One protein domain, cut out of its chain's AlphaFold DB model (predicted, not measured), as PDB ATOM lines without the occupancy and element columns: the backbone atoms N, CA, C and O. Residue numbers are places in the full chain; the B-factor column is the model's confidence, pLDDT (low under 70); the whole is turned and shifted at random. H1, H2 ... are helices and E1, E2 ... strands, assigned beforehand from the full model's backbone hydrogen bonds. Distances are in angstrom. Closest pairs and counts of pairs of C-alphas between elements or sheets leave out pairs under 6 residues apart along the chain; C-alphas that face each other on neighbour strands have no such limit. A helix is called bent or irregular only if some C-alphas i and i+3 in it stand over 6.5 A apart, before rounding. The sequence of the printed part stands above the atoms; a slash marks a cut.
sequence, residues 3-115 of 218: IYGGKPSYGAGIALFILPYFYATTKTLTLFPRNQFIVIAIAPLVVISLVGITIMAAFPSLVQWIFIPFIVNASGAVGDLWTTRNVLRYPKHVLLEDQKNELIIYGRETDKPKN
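What this domain is: This is residues 3 to 115 of the 218 residues of an uncharacterized protein of Methanosarcinales archaeon (UniProt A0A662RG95). A small three-stranded sheet, E3 E4 E5, sits towards one end with the arm H1a of the bent helix H1 over one face, and a long helical hairpin, H1b and H2, runs away from it to the far end, where its turn sticks out at residues 57 to 62. H3 folds back beside H1a, and a separate strand hairpin, E1 and E2, is apart from the helices. The 113 printed residues hold five named strands and three named helices, in the order E1 E2 E3 H1 H2 H3 E4 E5; both sheets are antiparallel and the class is mixed. The whole is loose, with a radius of gyration of the C-alphas of 16.7 A, and elongated, spanning 57 by 31 by 28 A.

Where its parts are: The sheet is made of E3, residues 31 to 33, E4, residues 95 to 98, and E5, residues 103 to 106, which ends at C-alpha 106, (-29.564, 10.400, 24.352). H1, residues 34 to 58, was assigned as one helix by its hydrogen bonds but is bent: C-alphas 41 and 44 are 7.2 A apart. Its arms are H1a, residues 34 to 41, and H1b, residues 44 to 58, 21.0 A long. H2, residues 60 to 76, is 24.3 A long and irregular, with C-alphas 61 and 64 7.3 A apart and a kink of 44 degrees near residue 67. H3, residues 78 to 87, spans 14.2 A. E1, residues 8 to 15, begins at C-alpha 8, (-27.004, -4.287, 9.944), and spans 21.4 A; E2, residues 19 to 26, spans 22.7 A.

How they stand to each other: In the sheet, E3 and E5 are edge strands. Between the antiparallel neighbours E3 and E4, N 32 and O 96 are within hydrogen-bond range at 2.9 A, and in the hairpin E4 and E5, N 106 and O 95 are within hydrogen-bond range at 2.8 A. H1a is on this sheet, over E3, at a height of 8.5 A, and runs along the strands, at 21 degrees to E3 on the local plane. H1a touches H3, closest at the C-alphas of Ala 41 and Asp 80, 5.6 A, at a shallow tilt of 1 degree, opposite ways. H3 is not on the sheet, but only just, with 4 pairs of C-alphas within 10 A. The arms of H1 stand at a steep tilt of 48 degrees. H1b touches H2 in a helical hairpin, closest at the C-alphas of Met 56 and Val 63, 5.1 A, at a shallow tilt of 13 degrees, opposite ways. H2 and H3 meet only through their link. In the hairpin E1 and E2, N 9 and O 25 are 2.7 A apart. The closest C-alphas of E2 and E4 are those of Thr 25 and Asp 98, 6.9 A. Every O i to N i+4 pair is within hydrogen-bond range in H1a, H1b and H3, and 9 of 13 are in H2.

The domain as a whole: The two C-alphas farthest apart, those of Ser 61 and Glu 109, are 56.8 A apart. The printed part has no cut and no long link. The mean pLDDT of the printed part is 83.2; residues 15 to 19, 21, 23 to 29, 100 to 101 and 115 are under 70.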
ATOM      1  N   ILE A   3     -24.207  -8.988  16.897       79.19
ATOM      2  CA  ILE A   3     -23.869  -9.425  18.270       79.19
ATOM      3  C   ILE A   3     -24.475  -8.551  19.382       79.19
ATOM      4  O   ILE A   3     -24.581  -8.998  20.516       79.19
ATOM      5  N   TYR A   4     -24.881  -7.321  19.062       77.62
ATOM      6  CA  TYR A   4     -25.519  -6.382  19.988       77.62
ATOM      7  C   TYR A   4     -27.007  -6.164  19.658       77.62
ATOM      8  O   TYR A   4     -27.581  -5.154  20.045       77.62
ATOM      9  N   GLY A   5     -27.633  -7.076  18.906       73.25
ATOM     10  CA  GLY A   5     -29.063  -7.023  18.585       73.25
ATOM     11  C   GLY A   5     -29.452  -6.058  17.458       73.25
ATOM     12  O   GLY A   5     -30.626  -5.971  17.110       73.25
ATOM     13  N   GLY A   6     -28.492  -5.358  16.844       72.62
ATOM     14  CA  GLY A   6     -28.759  -4.493  15.696       72.62
ATOM     15  C   GLY A   6     -28.889  -5.275  14.392       72.62
ATOM     16  O   GLY A   6     -28.117  -6.201  14.146       72.62
ATOM     17  N   LYS A   7     -29.811  -4.859  13.517       76.81
ATOM     18  CA  LYS A   7     -29.947  -5.399  12.153       76.81
ATOM     19  C   LYS A   7     -29.083  -4.575  11.189       76.81
ATOM     20  O   LYS A   7     -29.507  -3.476  10.813       76.81
ATOM     21  N   PRO A   8     -27.878  -5.051  10.816       71.44
ATOM     22  CA  PRO A   8     -27.004  -4.287   9.944       71.44
ATOM     23  C   PRO A   8     -27.630  -4.156   8.555       71.44
ATOM     24  O   PRO A   8     -28.209  -5.096   8.011       71.44
ATOM     25  N   SER A   9     -27.492  -2.974   7.985       75.75
ATOM     26  CA  SER A   9     -27.817  -2.649   6.612       75.75
ATOM     27  C   SER A   9     -26.558  -2.129   5.957       75.75
ATOM     28  O   SER A   9     -25.995  -1.121   6.382       75.75
ATOM     29  N   TYR A  10     -26.138  -2.817   4.911       79.50
ATOM     30  CA  TYR A  10     -24.963  -2.450   4.147       79.50
ATOM     31  C   TYR A  10     -25.385  -1.700   2.894       79.50
ATOM     32  O   TYR A  10     -26.437  -1.977   2.312       79.50
ATOM     33  N   GLY A  11     -24.555  -0.757   2.484       77.19
ATOM     34  CA  GLY A  11     -24.704  -0.065   1.221       77.19
ATOM     35  C   GLY A  11     -23.348   0.306   0.651       77.19
ATOM     36  O   GLY A  11     -22.326   0.282   1.339       77.19
ATOM     37  N   ALA A  12     -23.362   0.653  -0.627       80.69
ATOM     38  CA  ALA A  12     -22.228   1.227  -1.322       80.69
ATOM     39  C   ALA A  12     -22.676   2.521  -2.004       80.69
ATOM     40  O   ALA A  12     -23.847   2.666  -2.369       80.69
ATOM     41  N   GLY A  13     -21.758   3.462  -2.162       75.00
ATOM     42  CA  GLY A  13     -21.983   4.694  -2.904       75.00
ATOM     43  C   GLY A  13     -20.703   5.165  -3.575       75.00
ATOM     44  O   GLY A  13     -19.628   4.635  -3.313       75.00
ATOM     45  N   ILE A  14     -20.823   6.169  -4.440       71.00
ATOM     46  CA  ILE A  14     -19.672   6.833  -5.053       71.00
ATOM     47  C   ILE A  14     -19.582   8.239  -4.468       71.00
ATOM     48  O   ILE A  14     -20.501   9.046  -4.612       71.00
ATOM     49  N   ALA A  15     -18.479   8.525  -3.786       62.75
ATOM     50  CA  ALA A  15     -18.113   9.864  -3.363       62.75
ATOM     51  C   ALA A  15     -17.320  10.554  -4.483       62.75
ATOM     52  O   ALA A  15     -16.464   9.938  -5.121       62.75
ATOM     53  N   LEU A  16     -17.598  11.843  -4.711       57.19
ATOM     54  CA  LEU A  16     -16.843  12.704  -5.637       57.19
ATOM     55  C   LEU A  16     -16.702  12.124  -7.061       57.19
ATOM     56  O   LEU A  16     -15.684  12.324  -7.707       57.19
ATOM     57  N   PHE A  17     -17.717  11.400  -7.543       55.19
ATOM     58  CA  PHE A  17     -17.786  10.768  -8.875       55.19
ATOM     59  C   PHE A  17     -16.765   9.657  -9.180       55.19
ATOM     60  O   PHE A  17     -16.931   8.975 -10.186       55.19
ATOM     61  N   ILE A  18     -15.768   9.414  -8.320       59.41
ATOM     62  CA  ILE A  18     -14.685   8.450  -8.602       59.41
ATOM     63  C   ILE A  18     -14.367   7.468  -7.465       59.41
ATOM     64  O   ILE A  18     -13.715   6.459  -7.713       59.41
ATOM     65  N   LEU A  19     -14.803   7.722  -6.225       60.59
ATOM     66  CA  LEU A  19     -14.391   6.920  -5.067       60.59
ATOM     67  C   LEU A  19     -15.540   6.060  -4.533       60.59
ATOM     68  O   LEU A  19     -16.462   6.606  -3.921       60.59
ATOM     69  N   PRO A  20     -15.505   4.727  -4.707       70.38
ATOM     70  CA  PRO A  20     -16.467   3.856  -4.054       70.38
ATOM     71  C   PRO A  20     -16.245   3.883  -2.538       70.38
ATOM     72  O   PRO A  20     -15.117   3.770  -2.058       70.38
ATOM     73  N   TYR A  21     -17.326   4.008  -1.775       68.88
ATOM     74  CA  TYR A  21     -17.313   3.826  -0.329       68.88
ATOM     75  C   TYR A  21     -18.378   2.815   0.074       68.88
ATOM     76  O   TYR A  21     -19.463   2.757  -0.509       68.88
ATOM     77  N   PHE A  22     -18.059   2.028   1.093       76.00
ATOM     78  CA  PHE A  22     -18.989   1.111   1.730       76.00
ATOM     79  C   PHE A  22     -19.383   1.683   3.080       76.00
ATOM     80  O   PHE A  22     -18.546   2.236   3.793       76.00
ATOM     81  N   TYR A  23     -20.652   1.547   3.434       69.69
ATOM     82  CA  TYR A  23     -21.140   1.929   4.750       69.69
ATOM     83  C   TYR A  23     -21.989   0.810   5.342       69.69
ATOM     84  O   TYR A  23     -22.670   0.063   4.633       69.69
ATOM     85  N   ALA A  24     -21.936   0.707   6.664       69.19
ATOM     86  CA  ALA A  24     -22.767  -0.182   7.454       69.19
ATOM     87  C   ALA A  24     -23.539   0.676   8.454       69.19
ATOM     88  O   ALA A  24     -22.941   1.314   9.312       69.19
ATOM     89  N   THR A  25     -24.860   0.694   8.328       67.19
ATOM     90  CA  THR A  25     -25.771   1.420   9.222       67.19
ATOM     91  C   THR A  25     -26.839   0.462   9.748       67.19
ATOM     92  O   THR A  25     -26.874  -0.709   9.366       67.19
ATOM     93  N   THR A  26     -27.737   0.916  10.614       62.88
ATOM     94  CA  THR A  26     -28.892   0.126  11.060       62.88
ATOM     95  C   THR A  26     -30.175   0.637  10.412       62.88
ATOM     96  O   THR A  26     -30.499   1.812  10.512       62.88
ATOM     97  N   LYS A  27     -30.958  -0.251   9.775       58.78
ATOM     98  CA  LYS A  27     -32.262   0.095   9.154       58.78
ATOM     99  C   LYS A  27     -33.369   0.435  10.161       58.78
ATOM    100  O   LYS A  27     -34.462   0.822   9.771       58.78
ATOM    101  N   THR A  28     -33.118   0.202  11.442       57.91
ATOM    102  CA  THR A  28     -34.071   0.361  12.549       57.91
ATOM    103  C   THR A  28     -33.458   1.319  13.561       57.91
ATOM    104  O   THR A  28     -32.243   1.252  13.739       57.91
ATOM    105  N   LEU A  29     -34.281   2.148  14.221       61.88
ATOM    106  CA  LEU A  29     -33.922   2.989  15.378       61.88
ATOM    107  C   LEU A  29     -33.321   2.119  16.496       61.88
ATOM    108  O   LEU A  29     -34.011   1.699  17.423       61.88
ATOM    109  N   THR A  30     -32.047   1.759  16.365       75.56
ATOM    110  CA  THR A  30     -31.360   0.862  17.290       75.56
ATOM    111  C   THR A  30     -30.468   1.710  18.168       75.56
ATOM    112  O   THR A  30     -29.503   2.308  17.700       75.56
ATOM    113  N   LEU A  31     -30.808   1.749  19.450       85.31
ATOM    114  CA  LEU A  31     -30.039   2.458  20.455       85.31
ATOM    115  C   LEU A  31     -28.925   1.552  20.963       85.31
ATOM    116  O   LEU A  31     -29.185   0.485  21.521       85.31
ATOM    117  N   PHE A  32     -27.682   1.996  20.809       88.62
ATOM    118  CA  PHE A  32     -26.527   1.313  21.375       88.62
ATOM    119  C   PHE A  32     -26.018   2.063  22.607       88.62
ATOM    120  O   PHE A  32     -25.776   3.271  22.539       88.62
ATOM    121  N   PRO A  33     -25.766   1.371  23.731       92.81
ATOM    122  CA  PRO A  33     -24.965   1.920  24.812       92.81
ATOM    123  C   PRO A  33     -23.615   2.409  24.297       92.81
ATOM    124  O   PRO A  33     -22.981   1.752  23.464       92.81
ATOM    125  N   ARG A  34     -23.127   3.515  24.866       93.75
ATOM    126  CA  ARG A  34     -21.871   4.173  24.476       93.75
ATOM    127  C   ARG A  34     -20.721   3.234  24.128       93.75
ATOM    128  O   ARG A  34     -20.094   3.370  23.083       93.75
ATOM    129  N   ASN A  35     -20.422   2.283  25.007       94.06
ATOM    130  CA  ASN A  35     -19.279   1.397  24.805       94.06
ATOM    131  C   ASN A  35     -19.520   0.374  23.684       94.06
ATOM    132  O   ASN A  35     -18.575   0.027  22.986       94.06
ATOM    133  N   GLN A  36     -20.760  -0.077  23.480       92.56
ATOM    134  CA  GLN A  36     -21.089  -0.976  22.371       92.56
ATOM    135  C   GLN A  36     -20.978  -0.244  21.036       92.56
ATOM    136  O   GLN A  36     -20.389  -0.781  20.102       92.56
ATOM    137  N   PHE A  37     -21.463   1.000  20.974       91.50
ATOM    138  CA  PHE A  37     -21.296   1.856  19.800       91.50
ATOM    139  C   PHE A  37     -19.814   2.030  19.441       91.50
ATOM    140  O   PHE A  37     -19.430   1.804  18.299       91.50
ATOM    141  N   ILE A  38     -18.965   2.346  20.428       93.12
ATOM    142  CA  ILE A  38     -17.516   2.488  20.217       93.12
ATOM    143  C   ILE A  38     -16.915   1.197  19.656       93.12
ATOM    144  O   ILE A  38     -16.174   1.254  18.681       93.12
ATOM    145  N   VAL A  39     -17.251   0.037  20.232       93.69
ATOM    146  CA  VAL A  39     -16.764  -1.258  19.734       93.69
ATOM    147  C   VAL A  39     -17.198  -1.487  18.288       93.69
ATOM    148  O   VAL A  39     -16.386  -1.923  17.481       93.69
ATOM    149  N   ILE A  40     -18.450  -1.177  17.945       89.56
ATOM    150  CA  ILE A  40     -18.957  -1.303  16.573       89.56
ATOM    151  C   ILE A  40     -18.166  -0.403  15.615       89.56
ATOM    152  O   ILE A  40     -17.755  -0.886  14.564       89.56
ATOM    153  N   ALA A  41     -17.935   0.858  15.989       89.62
ATOM    154  CA  ALA A  41     -17.243   1.839  15.156       89.62
ATOM    155  C   ALA A  41     -15.772   1.464  14.903       89.62
ATOM    156  O   ALA A  41     -15.287   1.572  13.783       89.62
ATOM    157  N   ILE A  42     -15.051   0.978  15.921       93.50
ATOM    158  CA  ILE A  42     -13.616   0.665  15.787       93.50
ATOM    159  C   ILE A  42     -13.332  -0.768  15.318       93.50
ATOM    160  O   ILE A  42     -12.199  -1.069  14.942       93.50
ATOM    161  N   ALA A  43     -14.318  -1.671  15.353       92.06
ATOM    162  CA  ALA A  43     -14.107  -3.083  15.028       92.06
ATOM    163  C   ALA A  43     -13.534  -3.318  13.617       92.06
ATOM    164  O   ALA A  43     -12.574  -4.085  13.523       92.06
ATOM    165  N   PRO A  44     -14.035  -2.681  12.536       89.19
ATOM    166  CA  PRO A  44     -13.472  -2.870  11.200       89.19
ATOM    167  C   PRO A  44     -11.992  -2.488  11.144       89.19
ATOM    168  O   PRO A  44     -11.179  -3.277  10.667       89.19
ATOM    169  N   LEU A  45     -11.637  -1.337  11.729       93.31
ATOM    170  CA  LEU A  45     -10.255  -0.877  11.814       93.31
ATOM    171  C   LEU A  45      -9.374  -1.924  12.496       93.31
ATOM    172  O   LEU A  45      -8.392  -2.364  11.910       93.31
ATOM    173  N   VAL A  46      -9.744  -2.354  13.705       94.00
ATOM    174  CA  VAL A  46      -8.937  -3.289  14.503       94.00
ATOM    175  C   VAL A  46      -8.796  -4.641  13.802       94.00
ATOM    176  O   VAL A  46      -7.683  -5.148  13.679       94.00
ATOM    177  N   VAL A  47      -9.898  -5.219  13.322       93.50
ATOM    178  CA  VAL A  47      -9.889  -6.553  12.705       93.50
ATOM    179  C   VAL A  47      -9.077  -6.549  11.413       93.50
ATOM    180  O   VAL A  47      -8.181  -7.377  11.255       93.50
ATOM    181  N   ILE A  48      -9.340  -5.598  10.511       91.75
ATOM    182  CA  ILE A  48      -8.635  -5.524   9.225       91.75
ATOM    183  C   ILE A  48      -7.156  -5.192   9.448       91.75
ATOM    184  O   ILE A  48      -6.298  -5.786   8.794       91.75
ATOM    185  N   SER A  49      -6.830  -4.312  10.400       92.38
ATOM    186  CA  SER A  49      -5.434  -3.992  10.702       92.38
ATOM    187  C   SER A  49      -4.671  -5.180  11.283       92.38
ATOM    188  O   SER A  49      -3.558  -5.442  10.837       92.38
ATOM    189  N   LEU A  50      -5.248  -5.930  12.228       95.12
ATOM    190  CA  LEU A  50      -4.589  -7.111  12.797       95.12
ATOM    191  C   LEU A  50      -4.356  -8.195  11.740       95.12
ATOM    192  O   LEU A  50      -3.261  -8.755  11.667       95.12
ATOM    193  N   VAL A  51      -5.352  -8.454  10.888       94.25
ATOM    194  CA  VAL A  51      -5.217  -9.394   9.766       94.25
ATOM    195  C   VAL A  51      -4.139  -8.916   8.793       94.25
ATOM    196  O   VAL A  51      -3.238  -9.684   8.460       94.25
ATOM    197  N   GLY A  52      -4.171  -7.643   8.391       91.25
ATOM    198  CA  GLY A  52      -3.186  -7.063   7.479       91.25
ATOM    199  C   GLY A  52      -1.757  -7.140   8.020       91.25
ATOM    200  O   GLY A  52      -0.863  -7.588   7.307       91.25
ATOM    201  N   ILE A  53      -1.542  -6.777   9.288       93.38
ATOM    202  CA  ILE A  53      -0.228  -6.866   9.949       93.38
ATOM    203  C   ILE A  53       0.254  -8.316  10.004       93.38
ATOM    204  O   ILE A  53       1.410  -8.583   9.684       93.38
ATOM    205  N   THR A  54      -0.626  -9.254  10.360       95.19
ATOM    206  CA  THR A  54      -0.278 -10.680  10.448       95.19
ATOM    207  C   THR A  54       0.140 -11.231   9.082       95.19
ATOM    208  O   THR A  54       1.167 -11.897   8.983       95.19
ATOM    209  N   ILE A  55      -0.597 -10.906   8.013       93.31
ATOM    210  CA  ILE A  55      -0.251 -11.332   6.648       93.31
ATOM    211  C   ILE A  55       1.078 -10.711   6.208       93.31
ATOM    212  O   ILE A  55       1.931 -11.424   5.690       93.31
ATOM    213  N   MET A  56       1.283  -9.411   6.440       91.38
ATOM    214  CA  MET A  56       2.535  -8.732   6.087       91.38
ATOM    215  C   MET A  56       3.745  -9.311   6.833       91.38
ATOM    216  O   MET A  56       4.813  -9.444   6.241       91.38
ATOM    217  N   ALA A  57       3.575  -9.682   8.105       92.31
ATOM    218  CA  ALA A  57       4.627 -10.302   8.908       92.31
ATOM    219  C   ALA A  57       4.942 -11.738   8.459       92.31
ATOM    220  O   ALA A  57       6.108 -12.126   8.422       92.31
ATOM    221  N   ALA A  58       3.921 -12.523   8.104       96.06
ATOM    222  CA  ALA A  58       4.090 -13.903   7.654       96.06
ATOM    223  C   ALA A  58       4.590 -14.008   6.200       96.06
ATOM    224  O   ALA A  58       5.297 -14.956   5.863       96.06
ATOM    225  N   PHE A  59       4.243 -13.039   5.346       93.81
ATOM    226  CA  PHE A  59       4.533 -13.058   3.910       93.81
ATOM    227  C   PHE A  59       5.093 -11.708   3.424       93.81
ATOM    228  O   PHE A  59       4.367 -10.923   2.802       93.81
ATOM    229  N   PRO A  60       6.396 -11.430   3.633       87.19
ATOM    230  CA  PRO A  60       7.014 -10.157   3.247       87.19
ATOM    231  C   PRO A  60       6.869  -9.804   1.757       87.19
ATOM    232  O   PRO A  60       6.739  -8.637   1.399       87.19
ATOM    233  N   SER A  61       6.821 -10.808   0.876       86.81
ATOM    234  CA  SER A  61       6.610 -10.623  -0.569       86.81
ATOM    235  C   SER A  61       5.238 -10.029  -0.921       86.81
ATOM    236  O   SER A  61       5.079  -9.428  -1.985       86.81
ATOM    237  N   LEU A  62       4.249 -10.161  -0.030       85.75
ATOM    238  CA  LEU A  62       2.899  -9.629  -0.212       85.75
ATOM    239  C   LEU A  62       2.722  -8.218   0.358       85.75
ATOM    240  O   LEU A  62       1.668  -7.622   0.143       85.75
ATOM    241  N   VAL A  63       3.725  -7.658   1.046       83.94
ATOM    242  CA  VAL A  63       3.610  -6.356   1.728       83.94
ATOM    243  C   VAL A  63       3.094  -5.277   0.785       83.94
ATOM    244  O   VAL A  63       2.097  -4.640   1.098       83.94
ATOM    245  N   GLN A  64       3.679  -5.137  -0.404       77.69
ATOM    246  CA  GLN A  64       3.255  -4.136  -1.390       77.69
ATOM    247  C   GLN A  64       1.768  -4.238  -1.787       77.69
ATOM    248  O   GLN A  64       1.122  -3.219  -2.019       77.69
ATOM    249  N   TRP A  65       1.202  -5.450  -1.800       81.81
ATOM    250  CA  TRP A  65      -0.195  -5.704  -2.164       81.81
ATOM    251  C   TRP A  65      -1.158  -5.490  -0.993       81.81
ATOM    252  O   TRP A  65      -2.279  -5.031  -1.196       81.81
ATOM    253  N   ILE A  66      -0.725  -5.798   0.232       85.88
ATOM    254  CA  ILE A  66      -1.536  -5.667   1.453       85.88
ATOM    255  C   ILE A  66      -1.499  -4.241   2.012       85.88
ATOM    256  O   ILE A  66      -2.452  -3.789   2.650       85.88
ATOM    257  N   PHE A  67      -0.433  -3.494   1.748       82.31
ATOM    258  CA  PHE A  67      -0.263  -2.157   2.304       82.31
ATOM    259  C   PHE A  67      -1.291  -1.157   1.755       82.31
ATOM    260  O   PHE A  67      -1.769  -0.299   2.496       82.31
ATOM    261  N   ILE A  68      -1.698  -1.296   0.488       80.94
ATOM    262  CA  ILE A  68      -2.747  -0.460  -0.119       80.94
ATOM    263  C   ILE A  68      -4.091  -0.623   0.618       80.94
ATOM    264  O   ILE A  68      -4.578   0.373   1.160       80.94
ATOM    265  N   PRO A  69      -4.704  -1.824   0.713       83.94
ATOM    266  CA  PRO A  69      -5.956  -1.993   1.451       83.94
ATOM    267  C   PRO A  69      -5.805  -1.654   2.939       83.94
ATOM    268  O   PRO A  69      -6.755  -1.156   3.544       83.94
ATOM    269  N   PHE A  70      -4.616  -1.840   3.524       85.94
ATOM    270  CA  PHE A  70      -4.329  -1.425   4.897       85.94
ATOM    271  C   PHE A  70      -4.423   0.099   5.083       85.94
ATOM    272  O   PHE A  70      -5.124   0.554   5.991       85.94
ATOM    273  N   ILE A  71      -3.786   0.896   4.210       84.12
ATOM    274  CA  ILE A  71      -3.914   2.362   4.240       84.12
ATOM    275  C   ILE A  71      -5.362   2.773   3.990       84.12
ATOM    276  O   ILE A  71      -5.861   3.656   4.686       84.12
ATOM    277  N   VAL A  72      -6.041   2.163   3.016       83.25
ATOM    278  CA  VAL A  72      -7.432   2.509   2.684       83.25
ATOM    279  C   VAL A  72      -8.350   2.274   3.887       83.25
ATOM    280  O   VAL A  72      -9.130   3.157   4.232       83.25
ATOM    281  N   ASN A  73      -8.200   1.147   4.587       90.12
ATOM    282  CA  ASN A  73      -8.922   0.865   5.830       90.12
ATOM    283  C   ASN A  73      -8.609   1.894   6.930       90.12
ATOM    284  O   ASN A  73      -9.524   2.456   7.531       90.12
ATOM    285  N   ALA A  74      -7.325   2.180   7.167       87.75
ATOM    286  CA  ALA A  74      -6.906   3.149   8.179       87.75
ATOM    287  C   ALA A  74      -7.434   4.563   7.880       87.75
ATOM    288  O   ALA A  74      -7.921   5.246   8.779       87.75
ATOM    289  N   SER A  75      -7.386   4.972   6.612       84.44
ATOM    290  CA  SER A  75      -7.887   6.262   6.127       84.44
ATOM    291  C   SER A  75      -9.408   6.348   6.247       84.44
ATOM    292  O   SER A  75      -9.931   7.365   6.698       84.44
ATOM    293  N   GLY A  76     -10.126   5.274   5.902       84.00
ATOM    294  CA  GLY A  76     -11.582   5.192   6.039       84.00
ATOM    295  C   GLY A  76     -12.052   5.288   7.493       84.00
ATOM    296  O   GLY A  76     -13.043   5.957   7.779       84.00
ATOM    297  N   ALA A  77     -11.290   4.716   8.428       89.94
ATOM    298  CA  ALA A  77     -11.617   4.727   9.852       89.94
ATOM    299  C   ALA A  77     -11.342   6.070  10.560       89.94
ATOM    300  O   ALA A  77     -11.678   6.228  11.735       89.94
ATOM    301  N   VAL A  78     -10.743   7.058   9.884       89.44
ATOM    302  CA  VAL A  78     -10.450   8.382  10.466       89.44
ATOM    303  C   VAL A  78     -11.720   9.063  10.992       89.44
ATOM    304  O   VAL A  78     -11.702   9.661  12.072       89.44
ATOM    305  N   GLY A  79     -12.838   8.934  10.268       85.88
ATOM    306  CA  GLY A  79     -14.143   9.426  10.715       85.88
ATOM    307  C   GLY A  79     -14.626   8.728  11.990       85.88
ATOM    308  O   GLY A  79     -15.012   9.397  12.948       85.88
ATOM    309  N   ASP A  80     -14.521   7.400  12.042       88.94
ATOM    310  CA  ASP A  80     -14.943   6.591  13.191       88.94
ATOM    311  C   ASP A  80     -14.096   6.859  14.436       88.94
ATOM    312  O   ASP A  80     -14.626   6.951  15.548       88.94
ATOM    313  N   LEU A  81     -12.784   7.055  14.273       91.56
ATOM    314  CA  LEU A  81     -11.878   7.441  15.356       91.56
ATOM    315  C   LEU A  81     -12.209   8.834  15.897       91.56
ATOM    316  O   LEU A  81     -12.219   9.042  17.116       91.56
ATOM    317  N   TRP A  82     -12.522   9.785  15.013       89.00
ATOM    318  CA  TRP A  82     -12.966  11.115  15.423       89.00
ATOM    319  C   TRP A  82     -14.285  11.053  16.195       89.00
ATOM    320  O   TRP A  82     -14.390  11.618  17.289       89.00
ATOM    321  N   THR A  83     -15.274  10.327  15.678       88.75
ATOM    322  CA  THR A  83     -16.556  10.108  16.358       88.75
ATOM    323  C   THR A  83     -16.341   9.446  17.715       88.75
ATOM    324  O   THR A  83     -16.791   9.975  18.731       88.75
ATOM    325  N   THR A  84     -15.558   8.369  17.771       91.88
ATOM    326  CA  THR A  84     -15.201   7.654  19.005       91.88
ATOM    327  C   THR A  84     -14.582   8.590  20.039       91.88
ATOM    328  O   THR A  84     -15.033   8.635  21.187       91.88
ATOM    329  N   ARG A  85     -13.601   9.409  19.640       91.50
ATOM    330  CA  ARG A  85     -12.971  10.410  20.513       91.50
ATOM    331  C   ARG A  85     -13.991  11.385  21.103       91.50
ATOM    332  O   ARG A  85     -13.873  11.756  22.273       91.50
ATOM    333  N   ASN A  86     -14.965  11.828  20.314       88.88
ATOM    334  CA  ASN A  86     -15.991  12.759  20.781       88.88
ATOM    335  C   ASN A  86     -17.024  12.071  21.683       88.88
ATOM    336  O   ASN A  86     -17.355  12.610  22.739       88.88
ATOM    337  N   VAL A  87     -17.457  10.858  21.334       90.81
ATOM    338  CA  VAL A  87     -18.393  10.040  22.122       90.81
ATOM    339  C   VAL A  87     -17.807   9.659  23.485       90.81
ATOM    340  O   VAL A  87     -18.515   9.680  24.492       90.81
ATOM    341  N   LEU A  88     -16.497   9.406  23.572       92.69
ATOM    342  CA  LEU A  88     -15.803   9.136  24.839       92.69
ATOM    343  C   LEU A  88     -15.913  10.278  25.864       92.69
ATOM    344  O   LEU A  88     -15.739  10.044  27.060       92.69
ATOM    345  N   ARG A  89     -16.238  11.501  25.425       90.19
ATOM    346  CA  ARG A  89     -16.451  12.656  26.308       90.19
ATOM    347  C   ARG A  89     -17.825  12.647  26.982       90.19
ATOM    348  O   ARG A  89     -18.048  13.489  27.854       90.19
ATOM    349  N   TYR A  90     -18.738  11.766  26.583       90.06
ATOM    350  CA  TYR A  90     -20.058  11.621  27.195       90.06
ATOM    351  C   TYR A  90     -20.053  10.553  28.303       90.06
ATOM    352  O   TYR A  90     -19.239   9.622  28.256       90.06
ATOM    353  N   PRO A  91     -20.946  10.654  29.306       91.00
ATOM    354  CA  PRO A  91     -21.100   9.637  30.349       91.00
ATOM    355  C   PRO A  91     -21.360   8.229  29.794       91.00
ATOM    356  O   PRO A  91     -21.903   8.069  28.708       91.00
ATOM    357  N   LYS A  92     -21.008   7.180  30.547       92.69
ATOM    358  CA  LYS A  92     -21.172   5.774  30.111       92.69
ATOM    359  C   LYS A  92     -22.624   5.368  29.846       92.69
ATOM    360  O   LYS A  92     -22.840   4.434  29.083       92.69
ATOM    361  N   HIS A  93     -23.583   6.030  30.494       91.94
ATOM    362  CA  HIS A  93     -25.004   5.692  30.419       91.94
ATOM    363  C   HIS A  93     -25.714   6.248  29.185       91.94
ATOM    364  O   HIS A  93     -26.889   5.942  29.011       91.94
ATOM    365  N   VAL A  94     -25.050   7.067  28.361       93.19
ATOM    366  CA  VAL A  94     -25.694   7.607  27.160       93.19
ATOM    367  C   VAL A  94     -25.963   6.502  26.143       93.19
ATOM    368  O   VAL A  94     -25.174   5.557  25.995       93.19
ATOM    369  N   LEU A  95     -27.072   6.658  25.431       92.31
ATOM    370  CA  LEU A  95     -27.435   5.821  24.297       92.31
ATOM    371  C   LEU A  95     -27.165   6.593  23.010       92.31
ATOM    372  O   LEU A  95     -27.359   7.807  22.960       92.31
ATOM    373  N   LEU A  96     -26.698   5.893  21.985       90.75
ATOM    374  CA  LEU A  96     -26.424   6.467  20.678       90.75
ATOM    375  C   LEU A  96     -27.299   5.819  19.628       90.75
ATOM    376  O   LEU A  96     -27.460   4.598  19.613       90.75
ATOM    377  N   GLU A  97     -27.801   6.652  18.734       87.12
ATOM    378  CA  GLU A  97     -28.506   6.243  17.535       87.12
ATOM    379  C   GLU A  97     -27.742   6.757  16.320       87.12
ATOM    380  O   GLU A  97     -27.542   7.961  16.158       87.12
ATOM    381  N   ASP A  98     -27.308   5.817  15.487       81.25
ATOM    382  CA  ASP A  98     -26.657   6.101  14.215       81.25
ATOM    383  C   ASP A  98     -27.717   6.212  13.120       81.25
ATOM    384  O   ASP A  98     -28.279   5.206  12.673       81.25
ATOM    385  N   GLN A  99     -28.015   7.440  12.712       75.19
ATOM    386  CA  GLN A  99     -28.842   7.709  11.546       75.19
ATOM    387  C   GLN A  99     -27.946   7.948  10.333       75.19
ATOM    388  O   GLN A  99     -26.790   8.336  10.448       75.19
ATOM    389  N   LYS A 100     -28.506   7.776   9.131       67.44
ATOM    390  CA  LYS A 100     -27.760   7.831   7.861       67.44
ATOM    391  C   LYS A 100     -26.805   9.032   7.730       67.44
ATOM    392  O   LYS A 100     -25.743   8.885   7.136       67.44
ATOM    393  N   ASN A 101     -27.192  10.197   8.253       65.88
ATOM    394  CA  ASN A 101     -26.419  11.436   8.134       65.88
ATOM    395  C   ASN A 101     -26.004  12.036   9.488       65.88
ATOM    396  O   ASN A 101     -25.240  13.003   9.506       65.88
ATOM    397  N   GLU A 102     -26.520  11.519  10.605       73.31
ATOM    398  CA  GLU A 102     -26.420  12.169  11.913       73.31
ATOM    399  C   GLU A 102     -26.313  11.140  13.039       73.31
ATOM    400  O   GLU A 102     -26.919  10.074  12.994       73.31
ATOM    401  N   LEU A 103     -25.557  11.488  14.080       83.12
ATOM    402  CA  LEU A 103     -25.430  10.691  15.294       83.12
ATOM    403  C   LEU A 103     -26.183  11.396  16.421       83.12
ATOM    404  O   LEU A 103     -25.769  12.478  16.853       83.12
ATOM    405  N   ILE A 104     -27.253  10.779  16.916       86.00
ATOM    406  CA  ILE A 104     -28.047  11.316  18.026       86.00
ATOM    407  C   ILE A 104     -27.571  10.683  19.334       86.00
ATOM    408  O   ILE A 104     -27.378   9.470  19.423       86.00
ATOM    409  N   ILE A 105     -27.367  11.515  20.359       89.12
ATOM    410  CA  ILE A 105     -26.914  11.086  21.685       89.12
ATOM    411  C   ILE A 105     -28.012  11.385  22.703       89.12
ATOM    412  O   ILE A 105     -28.331  12.544  22.964       89.12
ATOM    413  N   TYR A 106     -28.542  10.332  23.316       89.44
ATOM    414  CA  TYR A 106     -29.564  10.400  24.352       89.44
ATOM    415  C   TYR A 106     -28.908  10.336  25.734       89.44
ATOM    416  O   TYR A 106     -28.264   9.344  26.091       89.44
ATOM    417  N   GLY A 107     -29.061  11.412  26.504       90.44
ATOM    418  CA  GLY A 107     -28.618  11.526  27.893       90.44
ATOM    419  C   GLY A 107     -29.790  11.657  28.863       90.44
ATOM    420  O   GLY A 107     -30.956  11.601  28.478       90.44
ATOM    421  N   ARG A 108     -29.472  11.841  30.142       90.81
ATOM    422  CA  ARG A 108     -30.433  12.237  31.180       90.81
ATOM    423  C   ARG A 108     -30.619  13.751  31.140       90.81
ATOM    424  O   ARG A 108     -29.706  14.466  30.747       90.81
ATOM    425  N   GLU A 109     -31.738  14.248  31.657       83.94
ATOM    426  CA  GLU A 109     -31.994  15.696  31.763       83.94
ATOM    427  C   GLU A 109     -30.919  16.445  32.570       83.94
ATOM    428  O   GLU A 109     -30.625  17.605  32.310       83.94
ATOM    429  N   THR A 110     -30.284  15.763  33.529       86.19
ATOM    430  CA  THR A 110     -29.188  16.309  34.341       86.19
ATOM    431  C   THR A 110     -27.851  16.392  33.599       86.19
ATOM    432  O   THR A 110     -26.902  16.989  34.114       86.19
ATOM    433  N   ASP A 111     -27.721  15.753  32.433       86.62
ATOM    434  CA  ASP A 111     -26.484  15.775  31.658       86.62
ATOM    435  C   ASP A 111     -26.331  17.129  30.957       86.62
ATOM    436  O   ASP A 111     -27.221  17.604  30.257       86.62
ATOM    437  N   LYS A 112     -25.160  17.758  31.103       80.50
ATOM    438  CA  LYS A 112     -24.876  19.017  30.408       80.50
ATOM    439  C   LYS A 112     -24.814  18.771  28.893       80.50
ATOM    440  O   LYS A 112     -23.971  17.968  28.470       80.50
ATOM    441  N   PRO A 113     -25.609  19.481  28.070       73.00
ATOM    442  CA  PRO A 113     -25.524  19.352  26.624       73.00
ATOM    443  C   PRO A 113     -24.136  19.791  26.152       73.00
ATOM    444  O   PRO A 113     -23.626  20.847  26.539       73.00
ATOM    445  N   LYS A 114     -23.499  18.965  25.319       75.50
ATOM    446  CA  LYS A 114     -22.210  19.280  24.701       75.50
ATOM    447  C   LYS A 114     -22.434  19.580  23.230       75.50
ATOM    448  O   LYS A 114     -22.771  18.692  22.458       75.50
ATOM    449  N   ASN A 115     -22.186  20.822  22.828       67.19
ATOM    450  CA  ASN A 115     -22.247  21.211  21.425       67.19
ATOM    451  C   ASN A 115     -20.905  20.902  20.745       67.19
ATOM    452  O   ASN A 115     -20.086  21.786  20.500       67.19
TER     453      ASN A 115